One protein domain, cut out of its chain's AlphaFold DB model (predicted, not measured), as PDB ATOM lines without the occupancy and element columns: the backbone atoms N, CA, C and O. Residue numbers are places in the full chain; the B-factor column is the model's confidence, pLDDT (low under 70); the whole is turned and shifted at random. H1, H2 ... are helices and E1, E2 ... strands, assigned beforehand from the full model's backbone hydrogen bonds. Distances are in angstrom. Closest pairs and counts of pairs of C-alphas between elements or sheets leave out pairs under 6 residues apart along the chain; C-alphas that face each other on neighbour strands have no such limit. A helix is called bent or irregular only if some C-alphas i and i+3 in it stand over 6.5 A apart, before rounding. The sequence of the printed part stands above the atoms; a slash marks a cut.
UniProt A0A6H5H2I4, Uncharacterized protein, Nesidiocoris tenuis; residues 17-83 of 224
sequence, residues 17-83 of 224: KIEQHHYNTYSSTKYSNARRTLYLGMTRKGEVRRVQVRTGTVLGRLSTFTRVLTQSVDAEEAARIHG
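This is residues 17 to 83 of the 224 residues of an uncharacterized protein of Nesidiocoris tenuis (UniProt A0A6H5H2I4). A small body, made of the antiparallel hairpin E2 and E3 with strand E1 beside E2 and the short helix H1 over one face of the hairpin, has a long thin arm, and residues 71 to 83 of that arm stick out with helix H2 at its tip. The printed part has 67 residues with three named strands and two named helices, in the order E1, E2, E3, H1, H2. The one sheet has the order E2 - E3 and is antiparallel; the class is mixed, helices and strands, with under half of the residues in named elements. The whole is loose, with a radius of gyration of the C-alphas of 14.7 A, and elongated, spanning 44 by 26 by 23 A; the arm makes the length.

E1 is residues 24 to 28, 13.4 A from first to last C-alpha, and begins with C-alpha 24 at (221.092, 197.170, 221.668). E2 is residues 36 to 42, 18.6 A long. E3 is residues 48 to 54, 20.0 A long, and ends with C-alpha 54 at (236.554, 207.741, 223.642). H1 is residues 60 to 65, 10.2 A long; it is neither bent nor irregular, but only just: C-alphas 61 and 64 are 6.1 A apart. H2 is residues 75 to 82, 10.4 A long, and ends with C-alpha 82 at (198.519, 206.237, 218.535).

E2 and E3 form a hairpin, antiparallel at 154 degrees between their directions. N 37 and O 53 are 2.9 A apart, and N 49 and O 41 are 2.9 A apart, both within hydrogen-bond range. E1 pairs with no named strand, but its residues 24 to 25 pair antiparallel with residues 17 to 18. The closest C-alphas of E1 and E2 are those of Ser 27 and Tyr 39, 4.3 A apart. E1 is apart from E3 and from H1. The closest C-alphas of H1 and E2 are those of Gly 41 and Phe 65, 5.1 A apart, and those of H1 and E3 are Val 51 and Leu 62, 7.3 A apart. H2 is apart from E1, E2, E3 and H1. In H2 every O i to N i+4 pair is within hydrogen-bond range; in H1 0 of 2 are, while 2 of 3 O i to N i+3 pairs are.

The two C-alphas farthest apart are those of Arg 35 and Glu 76, at 44.6 A. Residues 71 to 83, of which 75 to 82 belong to H2, stand free; the body without them has 54 residues and spans 29 by 25 by 20 A. The printed part has no cut. The links E2 to E3 and E3 to H1 are tight, and those from E1 to E2 and H1 to H2 are short. The mean pLDDT of the printed part is 90.4, and one residue, 83, is under 70.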
ATOM      1  N   LYS A  17     223.891 199.158 217.368       92.56
ATOM      2  CA  LYS A  17     224.820 198.039 217.515       92.56
ATOM      3  C   LYS A  17     224.228 197.011 218.463       92.56
ATOM      4  O   LYS A  17     223.903 197.350 219.600       92.56
ATOM      5  N   ILE A  18     224.158 195.777 217.987       90.38
ATOM      6  CA  ILE A  18     223.699 194.619 218.750       90.38
ATOM      7  C   ILE A  18     224.915 194.045 219.489       90.38
ATOM      8  O   ILE A  18     225.919 193.708 218.857       90.38
ATOM      9  N   GLU A  19     224.859 194.011 220.821       81.12
ATOM     10  CA  GLU A  19     225.900 193.432 221.682       81.12
ATOM     11  C   GLU A  19     225.624 191.933 221.935       81.12
ATOM     12  O   GLU A  19     224.546 191.426 221.633       81.12
ATOM     13  N   GLN A  20     226.600 191.205 222.489       78.44
ATOM     14  CA  GLN A  20     226.509 189.752 222.721       78.44
ATOM     15  C   GLN A  20     225.351 189.347 223.645       78.44
ATOM     16  O   GLN A  20     224.802 188.264 223.494       78.44
ATOM     17  N   HIS A  21     224.936 190.228 224.556       79.50
ATOM     18  CA  HIS A  21     223.885 189.962 225.542       79.50
ATOM     19  C   HIS A  21     222.466 190.283 225.034       79.50
ATOM     20  O   HIS A  21     221.593 190.592 225.835       79.50
ATOM     21  N   HIS A  22     222.239 190.307 223.716       85.00
ATOM     22  CA  HIS A  22     220.956 190.672 223.080       85.00
ATOM     23  C   HIS A  22     220.420 192.080 223.407       85.00
ATOM     24  O   HIS A  22     219.288 192.416 223.063       85.00
ATOM     25  N   TYR A  23     221.239 192.935 224.021       92.94
ATOM     26  CA  TYR A  23     220.932 194.348 224.198       92.94
ATOM     27  C   TYR A  23     221.467 195.166 223.026       92.94
ATOM     28  O   TYR A  23     222.565 194.930 222.509       92.94
ATOM     29  N   ASN A  24     220.708 196.196 222.670       94.69
ATOM     30  CA  ASN A  24     221.092 197.170 221.668       94.69
ATOM     31  C   ASN A  24     221.747 198.378 222.333       94.69
ATOM     32  O   ASN A  24     221.410 198.780 223.448       94.69
ATOM     33  N   THR A  25     222.681 198.990 221.614       94.25
ATOM     34  CA  THR A  25     223.253 200.288 221.965       94.25
ATOM     35  C   THR A  25     223.076 201.247 220.799       94.25
ATOM     36  O   THR A  25     223.295 200.890 219.639       94.25
ATOM     37  N   TYR A  26     222.700 202.486 221.108       95.06
ATOM     38  CA  TYR A  26     222.475 203.522 220.106       95.06
ATOM     39  C   TYR A  26     223.514 204.625 220.263       95.06
ATOM     40  O   TYR A  26     223.662 205.217 221.334       95.06
ATOM     41  N   SER A  27     224.242 204.920 219.187       94.38
ATOM     42  CA  SER A  27     225.224 206.007 219.154       94.38
ATOM     43  C   SER A  27     224.830 207.070 218.138       94.38
ATOM     44  O   SER A  27     224.409 206.752 217.033       94.38
ATOM     45  N   SER A  28     224.948 208.347 218.496       94.25
ATOM     46  CA  SER A  28     224.563 209.442 217.596       94.25
ATOM     47  C   SER A  28     225.474 209.476 216.373       94.25
ATOM     48  O   SER A  28     226.696 209.450 216.530       94.25
ATOM     49  N   THR A  29     224.908 209.588 215.172       94.19
ATOM     50  CA  THR A  29     225.694 209.771 213.940       94.19
ATOM     51  C   THR A  29     226.326 211.158 213.885       94.19
ATOM     52  O   THR A  29     227.520 211.280 213.626       94.19
ATOM     53  N   LYS A  30     225.553 212.201 214.207       93.50
ATOM     54  CA  LYS A  30     225.977 213.606 214.129       93.50
ATOM     55  C   LYS A  30     227.029 213.981 215.171       93.50
ATOM     56  O   LYS A  30     227.957 214.732 214.883       93.50
ATOM     57  N   TYR A  31     226.881 213.489 216.401       92.31
ATOM     58  CA  TYR A  31     227.729 213.911 217.525       92.31
ATOM     59  C   TYR A  31     228.864 212.936 217.852       92.31
ATOM     60  O   TYR A  31     229.678 213.219 218.740       92.31
ATOM     61  N   SER A  32     228.945 211.804 217.149       92.56
ATOM     62  CA  SER A  32     230.081 210.891 217.256       92.56
ATOM     63  C   SER A  32     231.158 211.262 216.245       92.56
ATOM     64  O   SER A  32     230.914 211.427 215.061       92.56
ATOM     65  N   ASN A  33     232.386 211.372 216.733       93.38
ATOM     66  CA  ASN A  33     233.575 211.703 215.965       93.38
ATOM     67  C   ASN A  33     234.578 210.541 216.006       93.38
ATOM     68  O   ASN A  33     234.474 209.627 216.824       93.38
ATOM     69  N   ALA A  34     235.658 210.643 215.228       91.94
ATOM     70  CA  ALA A  34     236.768 209.681 215.268       91.94
ATOM     71  C   ALA A  34     237.445 209.558 216.652       91.94
ATOM     72  O   ALA A  34     238.155 208.592 216.913       91.94
ATOM     73  N   ARG A  35     237.249 210.541 217.543       93.50
ATOM     74  CA  ARG A  35     237.857 210.578 218.885       93.50
ATOM     75  C   ARG A  35     236.892 210.255 220.019       93.50
ATOM     76  O   ARG A  35     237.354 209.862 221.092       93.50
ATOM     77  N   ARG A  36     235.595 210.516 219.839       94.88
ATOM     78  CA  ARG A  36     234.577 210.321 220.876       94.88
ATOM     79  C   ARG A  36     233.277 209.827 220.271       94.88
ATOM     80  O   ARG A  36     232.848 210.372 219.263       94.88
ATOM     81  N   THR A  37     232.617 208.901 220.946       95.56
ATOM     82  CA  THR A  37     231.288 208.410 220.579       95.56
ATOM     83  C   THR A  37     230.285 208.881 221.624       95.56
ATOM     84  O   THR A  37     230.543 208.765 222.827       95.56
ATOM     85  N   LEU A  38     229.172 209.457 221.168       95.25
ATOM     86  CA  LEU A  38     228.051 209.833 222.024       95.25
ATOM     87  C   LEU A  38     227.008 208.718 221.980       95.25
ATOM     88  O   LEU A  38     226.496 208.414 220.906       95.25
ATOM     89  N   TYR A  39     226.677 208.167 223.142       95.12
ATOM     90  CA  TYR A  39     225.652 207.143 223.301       95.12
ATOM     91  C   TYR A  39     224.352 207.729 223.854       95.12
ATOM     92  O   TYR A  39     224.369 208.667 224.663       95.12
ATOM     93  N   LEU A  40     223.241 207.147 223.402       93.75
ATOM     94  CA  LEU A  40     221.941 207.255 224.051       93.75
ATOM     95  C   LEU A  40     222.036 206.581 225.417       93.75
ATOM     96  O   LEU A  40     222.544 205.466 225.514       93.75
ATOM     97  N   GLY A  41     221.580 207.259 226.465       94.44
ATOM     98  CA  GLY A  41     221.584 206.664 227.787       94.44
ATOM     99  C   GLY A  41     220.575 207.281 228.736       94.44
ATOM    100  O   GLY A  41     220.114 208.411 228.555       94.44
ATOM    101  N   MET A  42     220.257 206.513 229.768       95.38
ATOM    102  CA  MET A  42     219.263 206.836 230.778       95.38
ATOM    103  C   MET A  42     219.789 206.452 232.163       95.38
ATOM    104  O   MET A  42     220.555 205.503 232.313       95.38
ATOM    105  N   THR A  43     219.452 207.228 233.188       94.94
ATOM    106  CA  THR A  43     219.741 206.857 234.575       94.94
ATOM    107  C   THR A  43     218.797 205.742 235.023       94.94
ATOM    108  O   THR A  43     217.751 205.520 234.420       94.94
ATOM    109  N   ARG A  44     219.114 205.084 236.146       92.06
ATOM    110  CA  ARG A  44     218.204 204.106 236.773       92.06
ATOM    111  C   ARG A  44     216.845 204.708 237.159       92.06
ATOM    112  O   ARG A  44     215.879 203.979 237.302       92.06
ATOM    113  N   LYS A  45     216.770 206.036 237.307       94.00
ATOM    114  CA  LYS A  45     215.534 206.774 237.600       94.00
ATOM    115  C   LYS A  45     214.709 207.099 236.347       94.00
ATOM    116  O   LYS A  45     213.693 207.769 236.462       94.00
ATOM    117  N   GLY A  46     215.161 206.697 235.158       92.19
ATOM    118  CA  GLY A  46     214.508 207.048 233.895       92.19
ATOM    119  C   GLY A  46     214.902 208.424 233.344       92.19
ATOM    120  O   GLY A  46     214.353 208.877 232.343       92.19
ATOM    121  N   GLU A  47     215.861 209.120 233.961       93.88
ATOM    122  CA  GLU A  47     216.263 210.449 233.496       93.88
ATOM    123  C   GLU A  47     217.246 210.351 232.332       93.88
ATOM    124  O   GLU A  47     218.178 209.545 232.327       93.88
ATOM    125  N   VAL A  48     217.092 211.244 231.363       93.12
ATOM    126  CA  VAL A  48     217.985 211.342 230.208       93.12
ATOM    127  C   VAL A  48     219.432 211.598 230.649       93.12
ATOM    128  O   VAL A  48     219.740 212.619 231.264       93.12
ATOM    129  N   ARG A  49     220.355 210.713 230.252       92.38
ATOM    130  CA  ARG A  49     221.786 210.821 230.559       92.38
ATOM    131  C   ARG A  49     222.621 210.943 229.291       92.38
ATOM    132  O   ARG A  49     222.524 210.149 228.362       92.38
ATOM    133  N   ARG A  50     223.531 211.917 229.272       90.94
ATOM    134  CA  ARG A  50     224.498 212.083 228.180       90.94
ATOM    135  C   ARG A  50     225.755 211.253 228.457       90.94
ATOM    136  O   ARG A  50     226.502 211.572 229.378       90.94
ATOM    137  N   VAL A  51     226.015 210.229 227.642       94.25
ATOM    138  CA  VAL A  51     227.173 209.331 227.803       94.25
ATOM    139  C   VAL A  51     228.162 209.542 226.658       94.25
ATOM    140  O   VAL A  51     227.874 209.230 225.508       94.25
ATOM    141  N   GLN A  52     229.341 210.096 226.957       94.75
ATOM    142  CA  GLN A  52     230.411 210.294 225.974       94.75
ATOM    143  C   GLN A  52     231.657 209.518 226.375       94.75
ATOM    144  O   GLN A  52     232.228 209.759 227.437       94.75
ATOM    145  N   VAL A  53     232.119 208.654 225.481       94.81
ATOM    146  CA  VAL A  53     233.339 207.861 225.670       94.81
ATOM    147  C   VAL A  53     234.313 208.101 224.532       94.81
ATOM    148  O   VAL A  53     233.967 208.693 223.506       94.81
ATOM    149  N   ARG A  54     235.564 207.685 224.718       94.88
ATOM    150  CA  ARG A  54     236.554 207.741 223.642       94.88
ATOM    151  C   ARG A  54     236.221 206.676 222.600       94.88
ATOM    152  O   ARG A  54     235.734 205.599 222.924       94.88
ATOM    153  N   THR A  55     236.474 206.980 221.337       92.25
ATOM    154  CA  THR A  55     236.243 206.003 220.270       92.25
ATOM    155  C   THR A  55     237.190 204.816 220.459       92.25
ATOM    156  O   THR A  55     238.389 205.014 220.649       92.25
ATOM    157  N   GLY A  56     236.650 203.594 220.432       85.31
ATOM    158  CA  GLY A  56     237.413 202.352 220.603       85.31
ATOM    159  C   GLY A  56     237.678 201.933 222.052       85.31
ATOM    160  O   GLY A  56     238.345 200.926 222.262       85.31
ATOM    161  N   THR A  57     237.176 202.667 223.052       91.06
ATOM    162  CA  THR A  57     237.181 202.193 224.445       91.06
ATOM    163  C   THR A  57     235.902 201.432 224.757       91.06
ATOM    164  O   THR A  57     234.828 201.842 224.316       91.06
ATOM    165  N   VAL A  58     236.014 200.371 225.557       90.25
ATOM    166  CA  VAL A  58     234.859 199.665 226.125       90.25
ATOM    167  C   VAL A  58     234.058 200.593 227.048       90.25
ATOM    168  O   VAL A  58     234.617 201.519 227.642       90.25
ATOM    169  N   LEU A  59     232.744 200.378 227.139       90.56
ATOM    170  CA  LEU A  59     231.847 201.220 227.942       90.56
ATOM    171  C   LEU A  59     232.013 200.990 229.455       90.56
ATOM    172  O   LEU A  59     231.822 201.928 230.233       90.56
ATOM    173  N   GLY A  60     232.381 199.773 229.872       91.25
ATOM    174  CA  GLY A  60     232.504 199.395 231.285       91.25
ATOM    175  C   GLY A  60     231.225 199.720 232.059       91.25
ATOM    176  O   GLY A  60     230.122 199.493 231.567       91.25
ATOM    177  N   ARG A  61     231.355 200.379 233.216       91.75
ATOM    178  CA  ARG A  61     230.222 200.799 234.067       91.75
ATOM    179  C   ARG A  61     229.175 201.659 233.351       91.75
ATOM    180  O   ARG A  61     228.015 201.674 233.755       91.75
ATOM    181  N   LEU A  62     229.558 202.382 232.293       92.62
ATOM    182  CA  LEU A  62     228.622 203.208 231.522       92.62
ATOM    183  C   LEU A  62     227.664 202.374 230.664       92.62
ATOM    184  O   LEU A  62     226.612 202.889 230.296       92.62
ATOM    185  N   SER A  63     228.005 201.107 230.405       92.06
ATOM    186  CA  SER A  63     227.187 200.146 229.660       92.06
ATOM    187  C   SER A  63     225.778 200.019 230.243       92.06
ATOM    188  O   SER A  63     224.790 200.102 229.514       92.06
ATOM    189  N   THR A  64     225.686 199.955 231.575       92.56
ATOM    190  CA  THR A  64     224.424 199.834 232.326       92.56
ATOM    191  C   THR A  64     223.412 200.938 232.019       92.56
ATOM    192  O   THR A  64     222.212 200.715 232.101       92.56
ATOM    193  N   PHE A  65     223.878 202.129 231.636       94.38
ATOM    194  CA  PHE A  65     223.012 203.261 231.309       94.38
ATOM    195  C   PHE A  65     222.666 203.339 229.822       94.38
ATOM    196  O   PHE A  65     221.852 204.174 229.446       94.38
ATOM    197  N   THR A  66     223.326 202.554 228.969       94.69
ATOM    198  CA  THR A  66     223.236 202.663 227.500       94.69
ATOM    199  C   THR A  66     222.624 201.445 226.820       94.69
ATOM    200  O   THR A  66     222.299 201.523 225.637       94.69
ATOM    201  N   ARG A  67     222.506 200.322 227.536       93.31
ATOM    202  CA  ARG A  67     221.859 199.104 227.041       93.31
ATOM    203  C   ARG A  67     220.352 199.316 226.950       93.31
ATOM    204  O   ARG A  67     219.734 199.801 227.893       93.31
ATOM    205  N   VAL A  68     219.780 198.956 225.808       92.88
ATOM    206  CA  VAL A  68     218.349 199.067 225.521       92.88
ATOM    207  C   VAL A  68     217.851 197.724 225.011       92.88
ATOM    208  O   VAL A  68     218.454 197.140 224.110       92.88
ATOM    209  N   LEU A  69     216.748 197.242 225.578       92.44
ATOM    210  CA  LEU A  69     216.030 196.078 225.071       92.44
ATOM    211  C   LEU A  69     214.878 196.556 224.191       92.44
ATOM    212  O   LEU A  69     214.091 197.408 224.601       92.44
ATOM    213  N   THR A  70     214.787 196.020 222.979       90.81
ATOM    214  CA  THR A  70     213.645 196.278 222.103       90.81
ATOM    215  C   THR A  70     212.533 195.298 222.451       90.81
ATOM    216  O   THR A  70     212.746 194.088 222.475       90.81
ATOM    217  N   GLN A  71     211.355 195.826 222.773       90.50
ATOM    218  CA  GLN A  71     210.177 195.034 223.111       90.50
ATOM    219  C   GLN A  71     209.102 195.243 222.047       90.50
ATOM    220  O   GLN A  71     208.942 196.345 221.517       90.50
ATOM    221  N   SER A  72     208.377 194.178 221.718       90.50
ATOM    222  CA  SER A  72     207.175 194.275 220.896       90.50
ATOM    223  C   SER A  72     206.043 194.885 221.715       90.50
ATOM    224  O   SER A  72     205.836 194.493 222.861       90.50
ATOM    225  N   VAL A  73     205.295 195.801 221.110       88.69
ATOM    226  CA  VAL A  73     204.059 196.345 221.686       88.69
ATOM    227  C   VAL A  73     202.879 195.620 221.053       88.69
ATOM    228  O   VAL A  73     202.908 195.341 219.849       88.69
ATOM    229  N   ASP A  74     201.858 195.308 221.850       90.25
ATOM    230  CA  ASP A  74     200.639 194.697 221.334       90.25
ATOM    231  C   ASP A  74     199.884 195.649 220.389       90.25
ATOM    232  O   ASP A  74     199.879 196.874 220.551       90.25
ATOM    233  N   ALA A  75     199.242 195.078 219.372       85.25
ATOM    234  CA  ALA A  75     198.572 195.852 218.336       85.25
ATOM    235  C   ALA A  75     197.361 196.635 218.874       85.25
ATOM    236  O   ALA A  75     197.094 197.743 218.396       85.25
ATOM    237  N   GLU A  76     196.630 196.092 219.852       84.69
ATOM    238  CA  GLU A  76     195.474 196.766 220.444       84.69
ATOM    239  C   GLU A  76     195.915 197.952 221.310       84.69
ATOM    240  O   GLU A  76     195.350 199.049 221.218       84.69
ATOM    241  N   GLU A  77     196.978 197.770 222.093       84.56
ATOM    242  CA  GLU A  77     197.573 198.830 222.905       84.56
ATOM    243  C   GLU A  77     198.122 199.970 222.036       84.56
ATOM    244  O   GLU A  77     197.802 201.143 222.261       84.56
ATOM    245  N   ALA A  78     198.874 199.639 220.984       82.00
ATOM    246  CA  ALA A  78     199.395 200.628 220.046       82.00
ATOM    247  C   ALA A  78     198.265 201.421 219.363       82.00
ATOM    248  O   ALA A  78     198.352 202.648 219.241       82.00
ATOM    249  N   ALA A  79     197.176 200.746 218.974       80.75
ATOM    250  CA  ALA A  79     196.019 201.384 218.354       80.75
ATOM    251  C   ALA A  79     195.279 202.339 219.305       80.75
ATOM    252  O   ALA A  79     194.743 203.353 218.852       80.75
ATOM    253  N   ARG A  80     195.260 202.052 220.612       80.81
ATOM    254  CA  ARG A  80     194.692 202.951 221.627       80.81
ATOM    255  C   ARG A  80     195.520 204.221 221.816       80.81
ATOM    256  O   ARG A  80     194.941 205.296 221.939       80.81
ATOM    257  N   ILE A  81     196.848 204.107 221.856       78.88
ATOM    258  CA  ILE A  81     197.746 205.235 222.166       78.88
ATOM    259  C   ILE A  81     197.971 206.128 220.938       78.88
ATOM    260  O   ILE A  81     198.003 207.353 221.054       78.88
ATOM    261  N   HIS A  82     198.115 205.530 219.755       73.12
ATOM    262  CA  HIS A  82     198.519 206.237 218.535       73.12
ATOM    263  C   HIS A  82     197.420 206.303 217.460       73.12
ATOM    264  O   HIS A  82     197.663 206.808 216.362       73.12
ATOM    265  N   GLY A  83     196.211 205.810 217.758       68.50
ATOM    266  CA  GLY A  83     195.187 205.517 216.752       68.50
ATOM    267  C   GLY A  83     195.549 204.263 215.946       68.50
ATOM    268  O   GLY A  83     196.697 203.819 215.966       68.50
TER     269      GLY A  83